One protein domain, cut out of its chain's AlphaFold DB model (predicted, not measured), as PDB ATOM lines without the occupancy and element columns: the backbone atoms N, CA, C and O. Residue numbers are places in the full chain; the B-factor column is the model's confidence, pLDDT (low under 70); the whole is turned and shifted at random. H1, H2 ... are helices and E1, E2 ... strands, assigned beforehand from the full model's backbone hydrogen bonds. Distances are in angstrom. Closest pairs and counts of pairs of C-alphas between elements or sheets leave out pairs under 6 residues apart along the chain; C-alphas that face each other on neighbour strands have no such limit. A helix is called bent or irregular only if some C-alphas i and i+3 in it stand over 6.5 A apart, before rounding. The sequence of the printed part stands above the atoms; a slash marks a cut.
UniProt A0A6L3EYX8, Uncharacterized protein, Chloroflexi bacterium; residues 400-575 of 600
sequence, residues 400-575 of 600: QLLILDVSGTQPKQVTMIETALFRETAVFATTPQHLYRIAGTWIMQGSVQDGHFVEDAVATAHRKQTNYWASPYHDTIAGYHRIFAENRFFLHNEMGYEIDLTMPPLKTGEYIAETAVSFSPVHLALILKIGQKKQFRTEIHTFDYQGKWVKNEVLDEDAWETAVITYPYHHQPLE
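What this domain is: This is residues 400 to 575 of the 600 residues of an uncharacterized protein of Chloroflexi bacterium (UniProt A0A6L3EYX8). Twisted antiparallel sheets stand one after another in a row, each partly face to face with the next: the hairpin E1 and E2 at one end, then E3 to E6, then E7 to E10, then E11 to E14. The helix H1 packs on a face of the last sheet. The printed part has 176 residues, with fourteen named strands in chain order and then one named helix; the class is mostly strand. Each four-stranded sheet has its strands side by side in chain order. The whole is compact, with a radius of gyration of the C-alphas of 17.4 A and spans of 52 by 43 by 28 A.

Where its parts are: One sheet of four strands holds E11, residues 510 to 519, 25.7 A long; E12, 523 to 532, 28.4 A; E13, 535 to 544, 29.8 A; and E14, 549 to 555. E11 bends by 63 degrees at residue 513. H1, residues 560 to 570, ends with C-alpha 570 at (134.974, 120.319, 154.545). The next sheet holds E7, 466 to 470; E8, 477 to 483; E9, 486 to 492; and E10, 498 to 501. Another holds E3, 428 to 430; E4, 435 to 439; E5, 442 to 449, 20.8 A; and E6, 452 to 460, 24.1 A. E1, residues 400 to 405, starts with C-alpha 400 at (110.882, 100.901, 173.258), and E2 is residues 412 to 418.

How they stand to each other: Each four-stranded sheet is a meander, each strand the antiparallel neighbour of the one before, and each is strongly twisted. In E12 and E13, N 528 and O 539 are 2.8 A apart, within hydrogen-bond range. H1 is on the sheet E11 E12 E13 E14, two layers, at a height over the sheet of 8.4 A. It runs along the strands, at 19 degrees to E12 on the local plane. H1 is irregular, C-alphas 565 and 568 being 7.3 A apart, and 4 of its 7 O i to N i+4 pairs are within hydrogen-bond range. The sheets form a stack of sheets, face to face in turn. The closest C-alphas of E7 and E11 are those of Trp 469 and Val 517, 6.3 A; N 479 and O 490 of E8 and E9 are 3.0 A apart, within hydrogen-bond range. The closest C-alphas of E3 and E7 are those of Ala 429 and Ala 470, 5.5 A; N 445 and O 456 of E5 and E6 are 2.8 A apart. The closest of E2 and E6 are those of Val 414 and His 452, 6.5 A; N 403 and O 415 of E1 and E2 are 2.9 A apart.

The domain as a whole: The two C-alphas farthest apart are those of Thr 409 and Thr 508, 58.1 A. The printed part has no cut and no long link. The mean pLDDT of the printed part is 83.8; 24 residues are under 70, among them 561 to 575.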
ATOM      1  N   GLN A 400     112.096 100.301 173.805       97.19
ATOM      2  CA  GLN A 400     110.882 100.901 173.258       97.19
ATOM      3  C   GLN A 400     111.172 102.189 172.472       97.19
ATOM      4  O   GLN A 400     111.905 103.065 172.935       97.19
ATOM      5  N   LEU A 401     110.546 102.315 171.306       97.81
ATOM      6  CA  LEU A 401     110.510 103.494 170.451       97.81
ATOM      7  C   LEU A 401     109.051 103.951 170.337       97.81
ATOM      8  O   LEU A 401     108.225 103.276 169.721       97.81
ATOM      9  N   LEU A 402     108.730 105.084 170.954       97.88
ATOM     10  CA  LEU A 402     107.434 105.743 170.829       97.88
ATOM     11  C   LEU A 402     107.471 106.681 169.621       97.88
ATOM     12  O   LEU A 402     108.329 107.559 169.558       97.88
ATOM     13  N   ILE A 403     106.546 106.506 168.678       98.25
ATOM     14  CA  ILE A 403     106.447 107.332 167.472       98.25
ATOM     15  C   ILE A 403     105.265 108.280 167.631       98.25
ATOM     16  O   ILE A 403     104.128 107.847 167.838       98.25
ATOM     17  N   LEU A 404     105.546 109.576 167.539       97.38
ATOM     18  CA  LEU A 404     104.592 110.662 167.711       97.38
ATOM     19  C   LEU A 404     104.463 111.449 166.404       97.38
ATOM     20  O   LEU A 404     105.467 111.879 165.848       97.38
ATOM     21  N   ASP A 405     103.241 111.687 165.945       96.12
ATOM     22  CA  ASP A 405     102.934 112.714 164.953       96.12
ATOM     23  C   ASP A 405     102.969 114.082 165.641       96.12
ATOM     24  O   ASP A 405     102.226 114.335 166.594       96.12
ATOM     25  N   VAL A 406     103.864 114.947 165.163       94.19
ATOM     26  CA  VAL A 406     104.088 116.303 165.678       94.19
ATOM     27  C   VAL A 406     103.717 117.380 164.651       94.19
ATOM     28  O   VAL A 406     104.151 118.525 164.766       94.19
ATOM     29  N   SER A 407     102.903 117.039 163.646       90.69
ATOM     30  CA  SER A 407     102.393 117.989 162.645       90.69
ATOM     31  C   SER A 407     101.311 118.934 163.184       90.69
ATOM     32  O   SER A 407     101.117 120.024 162.643       90.69
ATOM     33  N   GLY A 408     100.593 118.517 164.233       87.06
ATOM     34  CA  GLY A 408      99.498 119.271 164.845       87.06
ATOM     35  C   GLY A 408      99.944 120.265 165.921       87.06
ATOM     36  O   GLY A 408     101.097 120.669 165.998       87.06
ATOM     37  N   THR A 409      99.012 120.658 166.792       85.19
ATOM     38  CA  THR A 409      99.289 121.494 167.980       85.19
ATOM     39  C   THR A 409      99.633 120.678 169.227       85.19
ATOM     40  O   THR A 409     100.134 121.224 170.207       85.19
ATOM     41  N   GLN A 410      99.362 119.373 169.198       91.12
ATOM     42  CA  GLN A 410      99.666 118.420 170.260       91.12
ATOM     43  C   GLN A 410     100.240 117.141 169.647       91.12
ATOM     44  O   GLN A 410      99.804 116.763 168.553       91.12
ATOM     45  N   PRO A 411     101.171 116.463 170.342       95.50
ATOM     46  CA  PRO A 411     101.723 115.210 169.859       95.50
ATOM     47  C   PRO A 411     100.647 114.122 169.887       95.50
ATOM     48  O   PRO A 411      99.966 113.930 170.898       95.50
ATOM     49  N   LYS A 412     100.505 113.381 168.788       96.06
ATOM     50  CA  LYS A 412      99.615 112.217 168.711       96.06
ATOM     51  C   LYS A 412     100.441 110.951 168.600       96.06
ATOM     52  O   LYS A 412     101.292 110.846 167.726       96.06
ATOM     53  N   GLN A 413     100.190 109.978 169.465       97.00
ATOM     54  CA  GLN A 413     100.850 108.685 169.345       97.00
ATOM     55  C   GLN A 413     100.391 107.975 168.069       97.00
ATOM     56  O   GLN A 413      99.201 107.730 167.893       97.00
ATOM     57  N   VAL A 414     101.351 107.626 167.213       97.62
ATOM     58  CA  VAL A 414     101.137 106.793 166.023       97.62
ATOM     59  C   VAL A 414     101.263 105.324 166.410       97.62
ATOM     60  O   VAL A 414     100.367 104.526 166.160       97.62
ATOM     61  N   THR A 415     102.375 104.957 167.051       98.06
ATOM     62  CA  THR A 415     102.627 103.585 167.507       98.06
ATOM     63  C   THR A 415     103.722 103.545 168.575       98.06
ATOM     64  O   THR A 415     104.403 104.541 168.830       98.06
ATOM     65  N   MET A 416     103.902 102.382 169.195       97.50
ATOM     66  CA  MET A 416     105.047 102.058 170.038       97.50
ATOM     67  C   MET A 416     105.596 100.699 169.606       97.50
ATOM     68  O   MET A 416     104.875  99.706 169.605       97.50
ATOM     69  N   ILE A 417     106.875 100.668 169.251       97.50
ATOM     70  CA  ILE A 417     107.578  99.475 168.763       97.50
ATOM     71  C   ILE A 417     108.841  99.237 169.591       97.50
ATOM     72  O   ILE A 417     109.225 100.078 170.399       97.50
ATOM     73  N   GLU A 418     109.504  98.100 169.406       96.62
ATOM     74  CA  GLU A 418     110.775  97.800 170.075       96.62
ATOM     75  C   GLU A 418     111.920  97.682 169.071       96.62
ATOM     76  O   GLU A 418     111.714  97.363 167.903       96.62
ATOM     77  N   THR A 419     113.149  97.921 169.521       94.56
ATOM     78  CA  THR A 419     114.363  97.653 168.746       94.56
ATOM     79  C   THR A 419     115.365  96.833 169.553       94.56
ATOM     80  O   THR A 419     115.264  96.709 170.776       94.56
ATOM     81  N   ALA A 420     116.362  96.266 168.879       88.06
ATOM     82  CA  ALA A 420     117.466  95.600 169.548       88.06
ATOM     83  C   ALA A 420     118.270  96.571 170.432       88.06
ATOM     84  O   ALA A 420     118.471  97.738 170.094       88.06
ATOM     85  N   LEU A 421     118.798  96.052 171.540       82.00
ATOM     86  CA  LEU A 421     119.796  96.739 172.355       82.00
ATOM     87  C   LEU A 421     121.207  96.298 171.942       82.00
ATOM     88  O   LEU A 421     121.497  95.100 171.832       82.00
ATOM     89  N   PHE A 422     122.107  97.262 171.782       70.06
ATOM     90  CA  PHE A 422     123.544  97.050 171.650       70.06
ATOM     91  C   PHE A 422     124.264  97.850 172.735       70.06
ATOM     92  O   PHE A 422     124.103  99.063 172.815       70.06
ATOM     93  N   ARG A 423     125.032  97.162 173.596       68.06
ATOM     94  CA  ARG A 423     125.678  97.762 174.782       68.06
ATOM     95  C   ARG A 423     124.693  98.619 175.604       68.06
ATOM     96  O   ARG A 423     124.943  99.794 175.845       68.06
ATOM     97  N   GLU A 424     123.546  98.034 175.959       72.19
ATOM     98  CA  GLU A 424     122.460  98.692 176.715       72.19
ATOM     99  C   GLU A 424     121.836  99.938 176.046       72.19
ATOM    100  O   GLU A 424     121.106 100.697 176.679       72.19
ATOM    101  N   THR A 425     122.082 100.143 174.747       77.25
ATOM    102  CA  THR A 425     121.560 101.276 173.971       77.25
ATOM    103  C   THR A 425     120.671 100.782 172.831       77.25
ATOM    104  O   THR A 425     121.052  99.876 172.092       77.25
ATOM    105  N   ALA A 426     119.486 101.374 172.665       87.12
ATOM    106  CA  ALA A 426     118.570 101.044 171.571       87.12
ATOM    107  C   ALA A 426     119.195 101.333 170.196       87.12
ATOM    108  O   ALA A 426     119.704 102.426 169.954       87.12
ATOM    109  N   VAL A 427     119.153 100.385 169.266       88.50
ATOM    110  CA  VAL A 427     119.710 100.589 167.922       88.50
ATOM    111  C   VAL A 427     118.624 101.152 167.013       88.50
ATOM    112  O   VAL A 427     117.730 100.429 166.579       88.50
ATOM    113  N   PHE A 428     118.673 102.456 166.758       94.44
ATOM    114  CA  PHE A 428     117.808 103.115 165.784       94.44
ATOM    115  C   PHE A 428     118.486 104.357 165.206       94.44
ATOM    116  O   PHE A 428     119.352 104.952 165.855       94.44
ATOM    117  N   ALA A 429     118.069 104.749 164.006       93.06
ATOM    118  CA  ALA A 429     118.489 105.975 163.338       93.06
ATOM    119  C   ALA A 429     117.346 106.497 162.453       93.06
ATOM    120  O   ALA A 429     116.479 105.721 162.058       93.06
ATOM    121  N   THR A 430     117.328 107.790 162.147       93.88
ATOM    122  CA  THR A 430     116.296 108.399 161.294       93.88
ATOM    123  C   THR A 430     116.931 109.166 160.149       93.88
ATOM    124  O   THR A 430     117.875 109.925 160.372       93.88
ATOM    125  N   THR A 431     116.400 108.973 158.949       91.94
ATOM    126  CA  THR A 431     116.685 109.779 157.757       91.94
ATOM    127  C   THR A 431     115.572 110.821 157.572       91.94
ATOM    128  O   THR A 431     114.623 110.834 158.366       91.94
ATOM    129  N   PRO A 432     115.633 111.708 156.558       88.69
ATOM    130  CA  PRO A 432     114.572 112.683 156.329       88.69
ATOM    131  C   PRO A 432     113.166 112.085 156.224       88.69
ATOM    132  O   PRO A 432     112.226 112.753 156.653       88.69
ATOM    133  N   GLN A 433     113.000 110.862 155.708       91.31
ATOM    134  CA  GLN A 433     111.681 110.246 155.511       91.31
ATOM    135  C   GLN A 433     111.454 108.935 156.267       91.31
ATOM    136  O   GLN A 433     110.302 108.509 156.372       91.31
ATOM    137  N   HIS A 434     112.488 108.311 156.840       95.06
ATOM    138  CA  HIS A 434     112.361 106.970 157.412       95.06
ATOM    139  C   HIS A 434     112.966 106.806 158.809       95.06
ATOM    140  O   HIS A 434     113.931 107.465 159.197       95.06
ATOM    141  N   LEU A 435     112.413 105.847 159.552       96.75
ATOM    142  CA  LEU A 435     112.988 105.299 160.780       96.75
ATOM    143  C   LEU A 435     113.627 103.943 160.487       96.75
ATOM    144  O   LEU A 435     112.948 103.031 160.038       96.75
ATOM    145  N   TYR A 436     114.895 103.768 160.841       96.31
ATOM    146  CA  TYR A 436     115.583 102.483 160.770       96.31
ATOM    147  C   TYR A 436     115.763 101.887 162.161       96.31
ATOM    148  O   TYR A 436     116.333 102.525 163.052       96.31
ATOM    149  N   ARG A 437     115.353 100.633 162.349       95.31
ATOM    150  CA  ARG A 437     115.507  99.877 163.608       95.31
ATOM    151  C   ARG A 437     115.924  98.432 163.332       95.31
ATOM    152  O   ARG A 437     115.796  97.959 162.209       95.31
ATOM    153  N   ILE A 438     116.348  97.704 164.364       92.81
ATOM    154  CA  ILE A 438     116.598  96.260 164.254       92.81
ATOM    155  C   ILE A 438     115.421  95.484 164.847       92.81
ATOM    156  O   ILE A 438     115.112  95.627 166.032       92.81
ATOM    157  N   ALA A 439     114.828  94.601 164.039       92.56
ATOM    158  CA  ALA A 439     113.799  93.648 164.444       92.56
ATOM    159  C   ALA A 439     114.268  92.219 164.143       92.56
ATOM    160  O   ALA A 439     114.392  91.818 162.987       92.56
ATOM    161  N   GLY A 440     114.550  91.434 165.184       87.69
ATOM    162  CA  GLY A 440     115.082  90.082 165.005       87.69
ATOM    163  C   GLY A 440     116.421  90.092 164.257       87.69
ATOM    164  O   GLY A 440     117.427  90.548 164.803       87.69
ATOM    165  N   THR A 441     116.426  89.568 163.031       86.06
ATOM    166  CA  THR A 441     117.594  89.481 162.137       86.06
ATOM    167  C   THR A 441     117.530  90.461 160.968       86.06
ATOM    168  O   THR A 441     118.247  90.283 159.987       86.06
ATOM    169  N   TRP A 442     116.663  91.471 161.039       91.94
ATOM    170  CA  TRP A 442     116.432  92.419 159.955       91.94
ATOM    171  C   TRP A 442     116.641  93.853 160.425       91.94
ATOM    172  O   TRP A 442     116.298  94.215 161.556       91.94
ATOM    173  N   ILE A 443     117.203  94.666 159.537       92.44
ATOM    174  CA  ILE A 443     117.075  96.117 159.576       92.44
ATOM    175  C   ILE A 443     115.728  96.436 158.926       92.44
ATOM    176  O   ILE A 443     115.492  96.087 157.769       92.44
ATOM    177  N   MET A 444     114.847  97.064 159.696       95.56
ATOM    178  CA  MET A 444     113.523  97.488 159.254       95.56
ATOM    179  C   MET A 444     113.567  98.968 158.904       95.56
ATOM    180  O   MET A 444     114.040  99.764 159.722       95.56
ATOM    181  N   GLN A 445     113.051  99.327 157.733       95.81
ATOM    182  CA  GLN A 445     112.789 100.700 157.321       95.81
ATOM    183  C   GLN A 445     111.308 100.995 157.546       95.81
ATOM    184  O   GLN A 445     110.439 100.388 156.930       95.81
ATOM    185  N   GLY A 446     111.025 101.919 158.450       95.88
ATOM    186  CA  GLY A 446     109.686 102.345 158.815       95.88
ATOM    187  C   GLY A 446     109.307 103.677 158.184       95.88
ATOM    188  O   GLY A 446     110.131 104.588 158.077       95.88
ATOM    189  N   SER A 447     108.036 103.810 157.825       95.94
ATOM    190  CA  SER A 447     107.395 105.060 157.411       95.94
ATOM    191  C   SER A 447     105.977 105.128 157.984       95.94
ATOM    192  O   SER A 447     105.492 104.172 158.588       95.94
ATOM    193  N   VAL A 448     105.303 106.268 157.840       95.81
ATOM    194  CA  VAL A 448     103.891 106.395 158.221       95.81
ATOM    195  C   VAL A 448     103.074 106.688 156.972       95.81
ATOM    196  O   VAL A 448     103.306 107.698 156.306       95.81
ATOM    197  N   GLN A 449     102.117 105.813 156.679       93.62
ATOM    198  CA  GLN A 449     101.211 105.888 155.536       93.62
ATOM    199  C   GLN A 449      99.777 105.927 156.064       93.62
ATOM    200  O   GLN A 449      99.410 105.118 156.912       93.62
ATOM    201  N   ASP A 450      98.994 106.917 155.634       89.50
ATOM    202  CA  ASP A 450      97.607 107.123 156.083       89.50
ATOM    203  C   ASP A 450      97.428 107.116 157.617       89.50
ATOM    204  O   ASP A 450      96.434 106.639 158.157       89.50
ATOM    205  N   GLY A 451      98.421 107.645 158.346       88.06
ATOM    206  CA  GLY A 451      98.425 107.700 159.813       88.06
ATOM    207  C   GLY A 451      98.825 106.395 160.512       88.06
ATOM    208  O   GLY A 451      98.872 106.358 161.742       88.06
ATOM    209  N   HIS A 452      99.161 105.346 159.762       93.50
ATOM    210  CA  HIS A 452      99.615 104.062 160.282       93.50
ATOM    211  C   HIS A 452     101.110 103.861 160.036       93.50
ATOM    212  O   HIS A 452     101.617 104.109 158.945       93.50
ATOM    213  N   PHE A 453     101.826 103.399 161.060       96.88
ATOM    214  CA  PHE A 453     103.228 103.025 160.906       96.88
ATOM    215  C   PHE A 453     103.332 101.689 160.171       96.88
ATOM    216  O   PHE A 453     102.759 100.691 160.613       96.88
ATOM    217  N   VAL A 454     104.075 101.688 159.071       96.81
ATOM    218  CA  VAL A 454     104.362 100.517 158.241       96.81
ATOM    219  C   VAL A 454     105.870 100.361 158.109       96.81
ATOM    220  O   VAL A 454     106.608 101.345 158.179       96.81
ATOM    221  N   GLU A 455     106.336  99.129 157.945       96.00
ATOM    222  CA  GLU A 455     107.761  98.838 157.865       96.00
ATOM    223  C   GLU A 455     108.072  97.688 156.916       96.00
ATOM    224  O   GLU A 455     107.358  96.687 156.881       96.00
ATOM    225  N   ASP A 456     109.194  97.827 156.218       93.62
ATOM    226  CA  ASP A 456     109.727  96.842 155.288       93.62
ATOM    227  C   ASP A 456     111.113  96.383 155.753       93.62
ATOM    228  O   ASP A 456     111.908  97.159 156.293       93.62
ATOM    229  N   ALA A 457     111.416  95.098 155.568       93.31
ATOM    230  CA  ALA A 457     112.753  94.572 155.818       93.31
ATOM    231  C   ALA A 457     113.666  94.945 154.644       93.31
ATOM    232  O   ALA A 457     113.419  94.523 153.515       93.31
ATOM    233  N   VAL A 458     114.725  95.711 154.912       88.44
ATOM    234  CA  VAL A 458     115.581  96.289 153.857       88.44
ATOM    235  C   VAL A 458     116.993  95.724 153.814       88.44
ATOM    236  O   VAL A 458     117.664  95.814 152.792       88.44
ATOM    237  N   ALA A 459     117.451  95.142 154.919       85.94
ATOM    238  CA  ALA A 459     118.787  94.578 155.041       85.94
ATOM    239  C   ALA A 459     118.838  93.559 156.179       85.94
ATOM    240  O   ALA A 459     118.011  93.577 157.097       85.94
ATOM    241  N   THR A 460     119.825  92.668 156.152       83.38
ATOM    242  CA  THR A 460     120.038  91.720 157.250       83.38
ATOM    243  C   THR A 460     120.769  92.381 158.415       83.38
ATOM    244  O   THR A 460     121.729  93.119 158.233       83.38
ATOM    245  N   ALA A 461     120.349  92.078 159.642       85.62
ATOM    246  CA  ALA A 461     121.024  92.492 160.864       85.62
ATOM    247  C   ALA A 461     121.559  91.276 161.628       85.62
ATOM    248  O   ALA A 461     120.830  90.343 161.972       85.62
ATOM    249  N   HIS A 462     122.832  91.332 161.999       77.19
ATOM    250  CA  HIS A 462     123.448  90.388 162.924       77.19
ATOM    251  C   HIS A 462     123.300  90.866 164.372       77.19
ATOM    252  O   HIS A 462     123.735  91.965 164.746       77.19
ATOM    253  N   ARG A 463     122.698  90.017 165.211       69.38
ATOM    254  CA  ARG A 463     122.411  90.312 166.621       69.38
ATOM    255  C   ARG A 463     123.693  90.664 167.381       69.38
ATOM    256  O   ARG A 463     124.645  89.893 167.391       69.38
ATOM    257  N   LYS A 464     123.691  91.816 168.064       71.38
ATOM    258  CA  LYS A 464     124.843  92.371 168.809       71.38
ATOM    259  C   LYS A 464     126.116  92.578 167.965       71.38
ATOM    260  O   LYS A 464     127.199  92.723 168.525       71.38
ATOM    261  N   GLN A 465     125.996  92.578 166.643       75.88
ATOM    262  CA  GLN A 465     127.122  92.688 165.715       75.88
ATOM    263  C   GLN A 465     126.897  93.762 164.652       75.88
ATOM    264  O   GLN A 465     127.832  94.086 163.935       75.88
ATOM    265  N   THR A 466     125.692  94.319 164.558       83.75
ATOM    266  CA  THR A 466     125.344  95.346 163.573       83.75
ATOM    267  C   THR A 466     125.158  96.686 164.257       83.75
ATOM    268  O   THR A 466     124.457  96.769 165.267       83.75
ATOM    269  N   ASN A 467     125.777  97.719 163.695       84.88
ATOM    270  CA  ASN A 467     125.556  99.107 164.074       84.88
ATOM    271  C   ASN A 467     125.552  99.981 162.815       84.88
ATOM    272  O   ASN A 467     126.265  99.679 161.856       84.88
ATOM    273  N   TYR A 468     124.750 101.040 162.811       90.81
ATOM    274  CA  TYR A 468     124.586 101.915 161.653       90.81
ATOM    275  C   TYR A 468     124.195 103.332 162.063       90.81
ATOM    276  O   TYR A 468     123.709 103.584 163.167       90.81
ATOM    277  N   TRP A 469     124.391 104.249 161.124       92.31
ATOM    278  CA  TRP A 469     124.034 105.654 161.212       92.31
ATOM    279  C   TRP A 469     123.211 106.036 159.986       92.31
ATOM    280  O   TRP A 469     123.371 105.448 158.919       92.31
ATOM    281  N   ALA A 470     122.345 107.030 160.146       91.12
ATOM    282  CA  ALA A 470     121.509 107.555 159.077       91.12
ATOM    283  C   ALA A 470     122.034 108.899 158.578       91.12
ATOM    284  O   ALA A 470     122.501 109.724 159.371       91.12
ATOM    285  N   SER A 471     121.928 109.118 157.270       89.00
ATOM    286  CA  SER A 471     122.207 110.415 156.671       89.00
ATOM    287  C   SER A 471     121.101 111.409 157.037       89.00
ATOM    288  O   SER A 471     119.922 111.083 156.920       89.00
ATOM    289  N   PRO A 472     121.444 112.644 157.448       81.81
ATOM    290  CA  PRO A 472     120.461 113.710 157.618       81.81
ATOM    291  C   PRO A 472     120.091 114.382 156.284       81.81
ATOM    292  O   PRO A 472     119.229 115.257 156.265       81.81
ATOM    293  N   TYR A 473     120.766 114.026 155.186       83.81
ATOM    294  CA  TYR A 473     120.583 114.644 153.869       83.81
ATOM    295  C   TYR A 473     119.766 113.770 152.918       83.81
ATOM    296  O   TYR A 473     118.999 114.306 152.125       83.81
ATOM    297  N   HIS A 474     119.929 112.452 153.038       85.81
ATOM    298  CA  HIS A 474     119.437 111.437 152.105       85.81
ATOM    299  C   HIS A 474     118.775 110.295 152.871       85.81
ATOM    300  O   HIS A 474     119.117 110.046 154.031       85.81
ATOM    301  N   ASP A 475     117.879 109.560 152.223       90.31
ATOM    302  CA  ASP A 475     117.230 108.375 152.793       90.31
ATOM    303  C   ASP A 475     118.145 107.150 152.690       90.31
ATOM    304  O   ASP A 475     117.928 106.197 151.950       90.31
ATOM    305  N   THR A 476     119.260 107.236 153.410       91.38
ATOM    306  CA  THR A 476     120.389 106.312 153.333       91.38
ATOM    307  C   THR A 476     120.940 106.036 154.727       91.38
ATOM    308  O   THR A 476     121.083 106.952 155.546       91.38
ATOM    309  N   ILE A 477     121.335 104.786 154.971       94.31
ATOM    310  CA  ILE A 477     122.099 104.395 156.160       94.31
ATOM    311  C   ILE A 477     123.444 103.794 155.760       94.31
ATOM    312  O   ILE A 477     123.577 103.168 154.714       94.31
ATOM    313  N   ALA A 478     124.447 103.953 156.612       94.19
ATOM    314  CA  ALA A 478     125.722 103.267 156.463       94.19
ATOM    315  C   ALA A 478     126.207 102.776 157.822       94.19
ATOM    316  O   ALA A 478     125.913 103.367 158.866       94.19
ATOM    317  N   GLY A 479     126.922 101.660 157.821       90.94
ATOM    318  CA  GLY A 479     127.251 100.966 159.054       90.94
ATOM    319  C   GLY A 479     128.222  99.825 158.848       90.94
ATOM    320  O   GLY A 479     128.952  99.770 157.860       90.94
ATOM    321  N   TYR A 480     128.246  98.923 159.821       87.75
ATOM    322  CA  TYR A 480     129.046  97.715 159.733       87.75
ATOM    323  C   TYR A 480     128.384  96.521 160.414       87.75
ATOM    324  O   TYR A 480     127.598  96.654 161.361       87.75
ATOM    325  N   HIS A 481     128.798  95.344 159.959       83.38
ATOM    326  CA  HIS A 481     128.595  94.065 160.613       83.38
ATOM    327  C   HIS A 481     129.933  93.546 161.137       83.38
ATOM    328  O   HIS A 481     130.914  93.451 160.398       83.38
ATOM    329  N   ARG A 482     129.977  93.170 162.413       73.56
ATOM    330  CA  ARG A 482     131.122  92.483 163.007       73.56
ATOM    331  C   ARG A 482     130.951  90.977 162.850       73.56
ATOM    332  O   ARG A 482     130.269  90.348 163.658       73.56
ATOM    333  N   ILE A 483     131.592  90.405 161.839       62.34
ATOM    334  CA  ILE A 483     131.555  88.970 161.548       62.34
ATOM    335  C   ILE A 483     132.916  88.385 161.937       62.34
ATOM    336  O   ILE A 483     133.948  88.736 161.373       62.34
ATOM    337  N   PHE A 484     132.934  87.514 162.948       63.00
ATOM    338  CA  PHE A 484     134.168  87.014 163.572       63.00
ATOM    339  C   PHE A 484     135.093  88.152 164.060       63.00
ATOM    340  O   PHE A 484     134.717  88.927 164.948       63.00
ATOM    341  N   ALA A 485     136.314  88.228 163.523       59.38
ATOM    342  CA  ALA A 485     137.307  89.256 163.827       59.38
ATOM    343  C   ALA A 485     137.289  90.429 162.829       59.38
ATOM    344  O   ALA A 485     138.072  91.364 162.987       59.38
ATOM    345  N   GLU A 486     136.400  90.402 161.833       64.38
ATOM    346  CA  GLU A 486     136.360  91.366 160.737       64.38
ATOM    347  C   GLU A 486     135.145  92.295 160.848       64.38
ATOM    348  O   GLU A 486     134.076  91.910 161.333       64.38
ATOM    349  N   ASN A 487     135.314  93.538 160.394       79.38
ATOM    350  CA  ASN A 487     134.215  94.481 160.211       79.38
ATOM    351  C   ASN A 487     133.929  94.588 158.712       79.38
ATOM    352  O   ASN A 487     134.801  95.011 157.953       79.38
ATOM    353  N   ARG A 488     132.719  94.208 158.298       84.88
ATOM    354  CA  ARG A 488     132.219  94.431 156.937       84.88
ATOM    355  C   ARG A 488     131.372  95.688 156.939       84.88
ATOM    356  O   ARG A 488     130.385  95.746 157.668       84.88
ATOM    357  N   PHE A 489     131.794  96.690 156.183       91.62
ATOM    358  CA  PHE A 489     131.109  97.973 156.102       91.62
ATOM    359  C   PHE A 489     130.115  97.962 154.952       91.62
ATOM    360  O   PHE A 489     130.406  97.408 153.895       91.62
ATOM    361  N   PHE A 490     128.967  98.597 155.151       92.62
ATOM    362  CA  PHE A 490     127.907  98.643 154.155       92.62
ATOM    363  C   PHE A 490     127.311 100.045 154.033       92.62
ATOM    364  O   PHE A 490     127.350 100.851 154.970       92.62
ATOM    365  N   LEU A 491     126.721 100.292 152.870       93.81
ATOM    366  CA  LEU A 491     125.882 101.430 152.535       93.81
ATOM    367  C   LEU A 491     124.546 100.899 152.025       93.81
ATOM    368  O   LEU A 491     124.520 100.176 151.042       93.81
ATOM    369  N   HIS A 492     123.443 101.289 152.648       91.94
ATOM    370  CA  HIS A 492     122.110 101.087 152.098       91.94
ATOM    371  C   HIS A 492     121.631 102.402 151.489       91.94
ATOM    372  O   HIS A 492     121.347 103.349 152.227       91.94
ATOM    373  N   ASN A 493     121.615 102.475 150.159       86.19
ATOM    374  CA  ASN A 493     121.325 103.704 149.420       86.19
ATOM    375  C   ASN A 493     119.816 103.946 149.230       86.19
ATOM    376  O   ASN A 493     118.994 103.072 149.486       86.19
ATOM    377  N   GLU A 494     119.458 105.120 148.708       83.94
ATOM    378  CA  GLU A 494     118.056 105.514 148.475       83.94
ATOM    379  C   GLU A 494     117.310 104.624 147.468       83.94
ATOM    380  O   GLU A 494     116.084 104.613 147.432       83.94
ATOM    381  N   MET A 495     118.036 103.864 146.641       80.12
ATOM    382  CA  MET A 495     117.445 102.902 145.706       80.12
ATOM    383  C   MET A 495     117.105 101.560 146.378       80.12
ATOM    384  O   MET A 495     116.612 100.654 145.708       80.12
ATOM    385  N   GLY A 496     117.381 101.413 147.677       77.88
ATOM    386  CA  GLY A 496     117.119 100.197 148.445       77.88
ATOM    387  C   GLY A 496     118.200  99.122 148.309       77.88
ATOM    388  O   GLY A 496     117.990  97.992 148.749       77.88
ATOM    389  N   TYR A 497     119.355  99.434 147.712       79.69
ATOM    390  CA  TYR A 497     120.453  98.479 147.566       79.69
ATOM    391  C   TYR A 497     121.438  98.578 148.725       79.69
ATOM    392  O   TYR A 497     121.896  99.669 149.070       79.69
ATOM    393  N   GLU A 498     121.825  97.422 149.261       85.62
ATOM    394  CA  GLU A 498     122.993  97.294 150.128       85.62
ATOM    395  C   GLU A 498     124.259  97.137 149.276       85.62
ATOM    396  O   GLU A 498     124.342  96.286 148.390       85.62
ATOM    397  N   ILE A 499     125.241  97.995 149.533       89.19
ATOM    398  CA  ILE A 499     126.519  98.068 148.838       89.19
ATOM    399  C   ILE A 499     127.623  97.834 149.866       89.19
ATOM    400  O   ILE A 499     127.735  98.579 150.841       89.19
ATOM    401  N   ASP A 500     128.466  96.834 149.621       88.50
ATOM    402  CA  ASP A 500     129.665  96.583 150.422       88.50
ATOM    403  C   ASP A 500     130.675  97.727 150.222       88.50
ATOM    404  O   ASP A 500     131.235  97.920 149.136       88.50
ATOM    405  N   LEU A 501     130.954  98.473 151.292       90.56
ATOM    406  CA  LEU A 501     131.993  99.498 151.307       90.56
ATOM    407  C   LEU A 501     133.342  98.808 151.512       90.56
ATOM    408  O   LEU A 501     133.742  98.474 152.629       90.56
ATOM    409  N   THR A 502     134.025  98.543 150.400       84.50
ATOM    410  CA  THR A 502     135.281  97.788 150.411       84.50
ATOM    411  C   THR A 502     136.417  98.647 150.950       84.50
ATOM    412  O   THR A 502     136.678  99.744 150.458       84.50
ATOM    413  N   MET A 503     137.115  98.109 151.947       81.88
ATOM    414  CA  MET A 503     138.163  98.793 152.698       81.88
ATOM    415  C   MET A 503     139.488  98.035 152.589       81.88
ATOM    416  O   MET A 503     139.476  96.806 152.466       81.88
ATOM    417  N   PRO A 504     140.641  98.722 152.679       80.19
ATOM    418  CA  PRO A 504     141.924  98.045 152.799       80.19
ATOM    419  C   PRO A 504     141.939  97.126 154.032       80.19
ATOM    420  O   PRO A 504     141.443  97.527 155.090       80.19
ATOM    421  N   PRO A 505     142.517  95.915 153.939       79.38
ATOM    422  CA  PRO A 505     142.645  95.049 155.101       79.38
ATOM    423  C   PRO A 505     143.556  95.691 156.153       79.38
ATOM    424  O   PRO A 505     144.550  96.348 155.824       79.38
ATOM    425  N   LEU A 506     143.236  95.460 157.427       81.81
ATOM    426  CA  LEU A 506     144.084  95.867 158.547       81.81
ATOM    427  C   LEU A 506     145.444  95.161 158.468       81.81
ATOM    428  O   LEU A 506     145.527  93.983 158.105       81.81
ATOM    429  N   LYS A 507     146.524  95.856 158.837       83.25
ATOM    430  CA  LYS A 507     147.857  95.234 158.882       83.25
ATOM    431  C   LYS A 507     147.944  94.251 160.048       83.25
ATOM    432  O   LYS A 507     147.206  94.338 161.028       83.25
ATOM    433  N   THR A 508     148.908  93.336 159.991       81.00
ATOM    434  CA  THR A 508     149.130  92.356 161.062       81.00
ATOM    435  C   THR A 508     149.289  93.038 162.429       81.00
ATOM    436  O   THR A 508     150.197  93.845 162.649       81.00
ATOM    437  N   GLY A 509     148.403  92.687 163.366       79.06
ATOM    438  CA  GLY A 509     148.374  93.232 164.728       79.06
ATOM    439  C   GLY A 509     147.581  94.533 164.899       79.06
ATOM    440  O   GLY A 509     147.580  95.079 166.003       79.06
ATOM    441  N   GLU A 510     146.928  95.030 163.847       85.88
ATOM    442  CA  GLU A 510     145.991  96.153 163.918       85.88
ATOM    443  C   GLU A 510     144.571  95.685 164.259       85.88
ATOM    444  O   GLU A 510     144.152  94.587 163.892       85.88
ATOM    445  N   TYR A 511     143.815  96.529 164.960       81.38
ATOM    446  CA  TYR A 511     142.400  96.306 165.259       81.38
ATOM    447  C   TYR A 511     141.624  97.626 165.235       81.38
ATOM    448  O   TYR A 511     142.178  98.687 165.513       81.38
ATOM    449  N   ILE A 512     140.326  97.569 164.934       85.06
ATOM    450  CA  ILE A 512     139.439  98.738 165.006       85.06
ATOM    451  C   ILE A 512     138.967  98.910 166.453       85.06
ATOM    452  O   ILE A 512     138.295  98.037 167.007       85.06
ATOM    453  N   ALA A 513     139.346 100.028 167.066       83.69
ATOM    454  CA  ALA A 513     138.974 100.404 168.425       83.69
ATOM    455  C   ALA A 513     137.619 101.125 168.466       83.69
ATOM    456  O   ALA A 513     136.791 100.828 169.329       83.69
ATOM    457  N   GLU A 514     137.384 102.037 167.519       84.56
ATOM    458  CA  GLU A 514     136.158 102.836 167.413       84.56
ATOM    459  C   GLU A 514     135.752 103.025 165.942       84.56
ATOM    460  O   GLU A 514     136.589 102.989 165.035       84.56
ATOM    461  N   THR A 515     134.452 103.203 165.706       85.88
ATOM    462  CA  THR A 515     133.860 103.382 164.374       85.88
ATOM    463  C   THR A 515     132.768 104.438 164.434       85.88
ATOM    464  O   THR A 515     131.928 104.410 165.334       85.88
ATOM    465  N   ALA A 516     132.777 105.341 163.460       87.19
ATOM    466  CA  ALA A 516     131.753 106.346 163.252       87.19
ATOM    467  C   ALA A 516     131.508 106.522 161.753       87.19
ATOM    468  O   ALA A 516     132.395 106.277 160.932       87.19
ATOM    469  N   VAL A 517     130.307 106.977 161.410       89.19
ATOM    470  CA  VAL A 517     129.967 107.383 160.049       89.19
ATOM    471  C   VAL A 517     129.552 108.841 160.077       89.19
ATOM    472  O   VAL A 517     128.743 109.249 160.912       89.19
ATOM    473  N   SER A 518     130.127 109.622 159.170       87.94
ATOM    474  CA  SER A 518     129.799 111.030 158.987       87.94
ATOM    475  C   SER A 518     129.265 111.251 157.580       87.94
ATOM    476  O   SER A 518     129.768 110.667 156.622       87.94
ATOM    477  N   PHE A 519     128.236 112.079 157.449       85.50
ATOM    478  CA  PHE A 519     127.563 112.328 156.178       85.50
ATOM    479  C   PHE A 519     127.747 113.786 155.767       85.50
ATOM    480  O   PHE A 519     127.780 114.688 156.602       85.50
ATOM    481  N   SER A 520     127.822 114.012 154.464       84.12
ATOM    482  CA  SER A 520     127.714 115.316 153.813       84.12
ATOM    483  C   SER A 520     126.647 115.229 152.710       84.12
ATOM    484  O   SER A 520     126.225 114.123 152.359       84.12
ATOM    485  N   PRO A 521     126.223 116.351 152.104       80.88
ATOM    486  CA  PRO A 521     125.251 116.314 151.012       80.88
ATOM    487  C   PRO A 521     125.686 115.491 149.791       80.88
ATOM    488  O   PRO A 521     124.839 115.087 149.008       80.88
ATOM    489  N   VAL A 522     126.985 115.246 149.602       82.94
ATOM    490  CA  VAL A 522     127.527 114.604 148.386       82.94
ATOM    491  C   VAL A 522     128.341 113.336 148.654       82.94
ATOM    492  O   VAL A 522     128.488 112.509 147.763       82.94
ATOM    493  N   HIS A 523     128.838 113.160 149.877       89.88
ATOM    494  CA  HIS A 523     129.682 112.033 150.276       89.88
ATOM    495  C   HIS A 523     129.338 111.538 151.680       89.88
ATOM    496  O   HIS A 523     128.764 112.276 152.486       89.88
ATOM    497  N   LEU A 524     129.804 110.337 152.004       91.50
ATOM    498  CA  LEU A 524     129.881 109.815 153.365       91.50
ATOM    499  C   LEU A 524     131.323 109.426 153.699       91.50
ATOM    500  O   LEU A 524     132.087 109.044 152.815       91.50
ATOM    501  N   ALA A 525     131.684 109.471 154.977       91.75
ATOM    502  CA  ALA A 525     132.945 108.939 155.469       91.75
ATOM    503  C   ALA A 525     132.744 107.882 156.541       91.75
ATOM    504  O   ALA A 525     132.031 108.094 157.523       91.75
ATOM    505  N   LEU A 526     133.481 106.786 156.382       91.12
ATOM    506  CA  LEU A 526     133.783 105.846 157.448       91.12
ATOM    507  C   LEU A 526     135.013 106.356 158.195       91.12
ATOM    508  O   LEU A 526     136.094 106.479 157.619       91.12
ATOM    509  N   ILE A 527     134.848 106.650 159.479       90.38
ATOM    510  CA  ILE A 527     135.921 107.140 160.340       90.38
ATOM    511  C   ILE A 527     136.269 106.005 161.296       90.38
ATOM    512  O   ILE A 527     135.417 105.535 162.057       90.38
ATOM    513  N   LEU A 528     137.516 105.534 161.233       89.00
ATOM    514  CA  LEU A 528     138.011 104.364 161.958       89.00
ATOM    515  C   LEU A 528     139.177 104.740 162.867       89.00
ATOM    516  O   LEU A 528     140.184 105.275 162.409       89.00
ATOM    517  N   LYS A 529     139.074 104.407 164.155       89.06
ATOM    518  CA  LYS A 529     140.203 104.499 165.082       89.06
ATOM    519  C   LYS A 529     140.903 103.154 165.102       89.06
ATOM    520  O   LYS A 529     140.349 102.179 165.613       89.06
ATOM    521  N   ILE A 530     142.096 103.086 164.529       89.06
ATOM    522  CA  ILE A 530     142.857 101.845 164.382       89.06
ATOM    523  C   ILE A 530     143.954 101.806 165.438       89.06
ATOM    524  O   ILE A 530     144.765 102.724 165.522       89.06
ATOM    525  N   GLY A 531     143.973 100.743 166.240       86.75
ATOM    526  CA  GLY A 531     144.975 100.502 167.273       86.75
ATOM    527  C   GLY A 531     146.032  99.485 166.841       86.75
ATOM    528  O   GLY A 531     145.701  98.457 166.256       86.75
ATOM    529  N   GLN A 532     147.298  99.730 167.192       87.88
ATOM    530  CA  GLN A 532     148.411  98.785 167.045       87.88
ATOM    531  C   GLN A 532     149.423  98.981 168.180       87.88
ATOM    532  O   GLN A 532     149.888 100.091 168.403       87.88
ATOM    533  N   LYS A 533     149.792  97.921 168.916       81.31
ATOM    534  CA  LYS A 533     150.835  97.966 169.975       81.31
ATOM    535  C   LYS A 533     150.739  99.182 170.935       81.31
ATOM    536  O   LYS A 533     151.763  99.689 171.381       81.31
ATOM    537  N   LYS A 534     149.512  99.583 171.308       73.94
ATOM    538  CA  LYS A 534     149.169 100.736 172.180       73.94
ATOM    539  C   LYS A 534     149.289 102.137 171.553       73.94
ATOM    540  O   LYS A 534     149.237 103.105 172.296       73.94
ATOM    541  N   GLN A 535     149.422 102.239 170.236       82.19
ATOM    542  CA  GLN A 535     149.262 103.486 169.481       82.19
ATOM    543  C   GLN A 535     147.936 103.451 168.726       82.19
ATOM    544  O   GLN A 535     147.539 102.377 168.254       82.19
ATOM    545  N   PHE A 536     147.277 104.600 168.581       83.50
ATOM    546  CA  PHE A 536     146.111 104.747 167.714       83.50
ATOM    547  C   PHE A 536     146.365 105.728 166.570       83.50
ATOM    548  O   PHE A 536     147.148 106.665 166.681       83.50
ATOM    549  N   ARG A 537     145.658 105.520 165.462       88.38
ATOM    550  CA  ARG A 537     145.520 106.492 164.375       88.38
ATOM    551  C   ARG A 537     144.068 106.581 163.945       88.38
ATOM    552  O   ARG A 537     143.314 105.620 164.122       88.38
ATOM    553  N   THR A 538     143.694 107.705 163.355       86.88
ATOM    554  CA  THR A 538     142.370 107.876 162.756       86.88
ATOM    555  C   THR A 538     142.491 107.744 161.248       86.88
ATOM    556  O   THR A 538     143.265 108.463 160.627       86.88
ATOM    557  N   GLU A 539     141.726 106.842 160.647       90.88
ATOM    558  CA  GLU A 539     141.586 106.758 159.196       90.88
ATOM    559  C   GLU A 539     140.188 107.213 158.775       90.88
ATOM    560  O   GLU A 539     139.193 106.818 159.382       90.88
ATOM    561  N   ILE A 540     140.113 108.040 157.735       90.19
ATOM    562  CA  ILE A 540     138.873 108.553 157.153       90.19
ATOM    563  C   ILE A 540     138.788 108.046 155.722       90.19
ATOM    564  O   ILE A 540     139.560 108.457 154.856       90.19
ATOM    565  N   HIS A 541     137.803 107.199 155.456       91.88
ATOM    566  CA  HIS A 541     137.553 106.637 154.136       91.88
ATOM    567  C   HIS A 541     136.272 107.237 153.577       91.88
ATOM    568  O   HIS A 541     135.184 106.980 154.088       91.88
ATOM    569  N   THR A 542     136.416 108.082 152.559       91.75
ATOM    570  CA  THR A 542     135.314 108.818 151.928       91.75
ATOM    571  C   THR A 542     134.780 108.066 150.721       91.75
ATOM    572  O   THR A 542     135.550 107.723 149.824       91.75
ATOM    573  N   PHE A 543     133.464 107.902 150.662       92.19
ATOM    574  CA  PHE A 543     132.729 107.280 149.570       92.19
ATOM    575  C   PHE A 543     131.675 108.243 149.019       92.19
ATOM    576  O   PHE A 543     131.173 109.112 149.739       92.19
ATOM    577  N   ASP A 544     131.323 108.083 147.748       90.62
ATOM    578  CA  ASP A 544     130.066 108.625 147.235       90.62
ATOM    579  C   ASP A 544     128.875 107.736 147.644       90.62
ATOM    580  O   ASP A 544     129.035 106.649 148.209       90.62
ATOM    581  N   TYR A 545     127.656 108.203 147.373       88.25
ATOM    582  CA  TYR A 545     126.424 107.472 147.695       88.25
ATOM    583  C   TYR A 545     126.143 106.281 146.759       88.25
ATOM    584  O   TYR A 545     125.149 105.573 146.928       88.25
ATOM    585  N   GLN A 546     127.029 106.017 145.797       87.94
ATOM    586  CA  GLN A 546     127.066 104.789 145.003       87.94
ATOM    587  C   GLN A 546     128.080 103.778 145.569       87.94
ATOM    588  O   GLN A 546     128.278 102.715 144.984       87.94
ATOM    589  N   GLY A 547     128.714 104.087 146.707       86.06
ATOM    590  CA  GLY A 547     129.696 103.234 147.373       86.06
ATOM    591  C   GLY A 547     131.068 103.227 146.699       86.06
ATOM    592  O   GLY A 547     131.921 102.404 147.039       86.06
ATOM    593  N   LYS A 548     131.323 104.137 145.754       88.94
ATOM    594  CA  LYS A 548     132.635 104.270 145.124       88.94
ATOM    595  C   LYS A 548     133.571 105.017 146.062       88.94
ATOM    596  O   LYS A 548     133.251 106.083 146.584       88.94
ATOM    597  N   TRP A 549     134.764 104.464 146.244       88.31
ATOM    598  CA  TRP A 549     135.796 105.076 147.071       88.31
ATOM    599  C   TRP A 549     136.353 106.339 146.402       88.31
ATOM    600  O   TRP A 549     136.780 106.309 145.247       88.31
ATOM    601  N   VAL A 550     136.337 107.453 147.133       89.06
ATOM    602  CA  VAL A 550     136.755 108.776 146.648       89.06
ATOM    603  C   VAL A 550     138.131 109.147 147.193       89.06
ATOM    604  O   VAL A 550     138.997 109.583 146.436       89.06
ATOM    605  N   LYS A 551     138.340 109.007 148.508       87.31
ATOM    606  CA  LYS A 551     139.567 109.453 149.183       87.31
ATOM    607  C   LYS A 551     139.809 108.688 150.484       87.31
ATOM    608  O   LYS A 551     138.863 108.271 151.150       87.31
ATOM    609  N   ASN A 552     141.080 108.576 150.860       87.50
ATOM    610  CA  ASN A 552     141.522 108.142 152.181       87.50
ATOM    611  C   ASN A 552     142.391 109.221 152.839       87.50
ATOM    612  O   ASN A 552     143.232 109.832 152.172       87.50
ATOM    613  N   GLU A 553     142.217 109.421 154.139       87.25
ATOM    614  CA  GLU A 553     143.036 110.305 154.964       87.25
ATOM    615  C   GLU A 553     143.448 109.586 156.238       87.25
ATOM    616  O   GLU A 553     142.633 108.934 156.884       87.25
ATOM    617  N   VAL A 554     144.714 109.731 156.613       84.69
ATOM    618  CA  VAL A 554     145.241 109.208 157.871       84.69
ATOM    619  C   VAL A 554     145.641 110.396 158.724       84.69
ATOM    620  O   VAL A 554     146.426 111.238 158.292       84.69
ATOM    621  N   LEU A 555     145.070 110.463 159.917       79.94
ATOM    622  CA  LEU A 555     145.326 111.486 160.914       79.94
ATOM    623  C   LEU A 555     145.922 110.841 162.169       79.94
ATOM    624  O   LEU A 555     145.693 109.660 162.455       79.94
ATOM    625  N   ASP A 556     146.667 111.641 162.925       74.38
ATOM    626  CA  ASP A 556     147.341 111.202 164.145       74.38
ATOM    627  C   ASP A 556     146.350 110.869 165.287       74.38
ATOM    628  O   ASP A 556     145.130 111.027 165.173       74.38
ATOM    629  N   GLU A 557     146.895 110.367 166.395       60.00
ATOM    630  CA  GLU A 557     146.197 109.719 167.517       60.00
ATOM    631  C   GLU A 557     145.025 110.529 168.118       60.00
ATOM    632  O   GLU A 557     143.991 109.949 168.462       60.00
ATOM    633  N   ASP A 558     145.131 111.863 168.139       59.25
ATOM    634  CA  ASP A 558     144.160 112.773 168.772       59.25
ATOM    635  C   ASP A 558     143.106 113.352 167.807       59.25
ATOM    636  O   ASP A 558     142.278 114.188 168.180       59.25
ATOM    637  N   ALA A 559     143.102 112.925 166.541       69.38
ATOM    638  CA  ALA A 559     142.255 113.529 165.514       69.38
ATOM    639  C   ALA A 559     140.835 112.944 165.413       69.38
ATOM    640  O   ALA A 559     140.025 113.491 164.668       69.38
ATOM    641  N   TRP A 560     140.512 111.873 166.151       70.44
ATOM    642  CA  TRP A 560     139.230 111.152 166.062       70.44
ATOM    643  C   TRP A 560     138.009 112.067 166.213       70.44
ATOM    644  O   TRP A 560     137.172 112.151 165.316       70.44
ATOM    645  N   GLU A 561     137.919 112.791 167.330       59.94
ATOM    646  CA  GLU A 561     136.767 113.655 167.613       59.94
ATOM    647  C   GLU A 561     136.681 114.814 166.617       59.94
ATOM    648  O   GLU A 561     135.596 115.151 166.144       59.94
ATOM    649  N   THR A 562     137.832 115.379 166.233       65.75
ATOM    650  CA  THR A 562     137.889 116.428 165.208       65.75
ATOM    651  C   THR A 562     137.364 115.895 163.879       65.75
ATOM    652  O   THR A 562     136.494 116.527 163.297       65.75
ATOM    653  N   ALA A 563     137.815 114.722 163.434       61.06
ATOM    654  CA  ALA A 563     137.382 114.101 162.188       61.06
ATOM    655  C   ALA A 563     135.868 113.855 162.156       61.06
ATOM    656  O   ALA A 563     135.207 114.228 161.188       61.06
ATOM    657  N   VAL A 564     135.303 113.286 163.225       56.88
ATOM    658  CA  VAL A 564     133.858 113.011 163.314       56.88
ATOM    659  C   VAL A 564     133.043 114.300 163.224       56.88
ATOM    660  O   VAL A 564     132.025 114.339 162.528       56.88
ATOM    661  N   ILE A 565     133.504 115.362 163.889       56.75
ATOM    662  CA  ILE A 565     132.788 116.635 163.972       56.75
ATOM    663  C   ILE A 565     132.970 117.478 162.705       56.75
ATOM    664  O   ILE A 565     132.006 118.093 162.261       56.75
ATOM    665  N   THR A 566     134.170 117.561 162.124       58.88
ATOM    666  CA  THR A 566     134.472 118.533 161.056       58.88
ATOM    667  C   THR A 566     134.235 118.004 159.646       58.88
ATOM    668  O   THR A 566     134.061 118.811 158.729       58.88
ATOM    669  N   TYR A 567     134.177 116.684 159.451       65.88
ATOM    670  CA  TYR A 567     134.020 116.078 158.127       65.88
ATOM    671  C   TYR A 567     132.836 116.626 157.297       65.88
ATOM    672  O   TYR A 567     133.061 116.990 156.139       65.88
ATOM    673  N   PRO A 568     131.614 116.807 157.847       56.66
ATOM    674  CA  PRO A 568     130.475 117.323 157.077       56.66
ATOM    675  C   PRO A 568     130.705 118.716 156.471       56.66
ATOM    676  O   PRO A 568     130.066 119.082 155.485       56.66
ATOM    677  N   TYR A 569     131.610 119.503 157.061       50.62
ATOM    678  CA  TYR A 569     131.844 120.903 156.709       50.62
ATOM    679  C   TYR A 569     132.874 121.071 155.587       50.62
ATOM    680  O   TYR A 569     132.750 121.979 154.771       50.62
ATOM    681  N   HIS A 570     133.882 120.199 155.518       48.66
ATOM    682  CA  HIS A 570     134.974 120.319 154.545       48.66
ATOM    683  C   HIS A 570     134.616 119.822 153.138       48.66
ATOM    684  O   HIS A 570     135.335 120.121 152.186       48.66
ATOM    685  N   HIS A 571     133.506 119.093 152.995       48.72
ATOM    686  CA  HIS A 571     133.136 118.397 151.760       48.72
ATOM    687  C   HIS A 571     131.805 118.874 151.151       48.72
ATOM    688  O   HIS A 571     131.125 118.111 150.468       48.72
ATOM    689  N   GLN A 572     131.435 120.146 151.355       40.78
ATOM    690  CA  GLN A 572     130.327 120.777 150.624       40.78
ATOM    691  C   GLN A 572     130.734 121.123 149.170       40.78
ATOM    692  O   GLN A 572     131.868 121.546 148.939       40.78
ATOM    693  N   PRO A 573     129.847 120.969 148.166       31.64
ATOM    694  CA  PRO A 573     130.185 121.238 146.766       31.64
ATOM    695  C   PRO A 573     130.429 122.733 146.469       31.64
ATOM    696  O   PRO A 573     129.635 123.602 146.826       31.64
ATOM    697  N   LEU A 574     131.511 123.016 145.729       30.12
ATOM    698  CA  LEU A 574     131.957 124.359 145.313       30.12
ATOM    699  C   LEU A 574     130.972 125.099 144.384       30.12
ATOM    700  O   LEU A 574     131.013 126.327 144.323       30.12
ATOM    701  N   GLU A 575     130.075 124.420 143.665       28.28
ATOM    702  CA  GLU A 575     129.181 125.077 142.690       28.28
ATOM    703  C   GLU A 575     128.009 125.844 143.319       28.28
ATOM    704  O   GLU A 575     127.560 126.844 142.756       28.28
TER     705      GLU A 575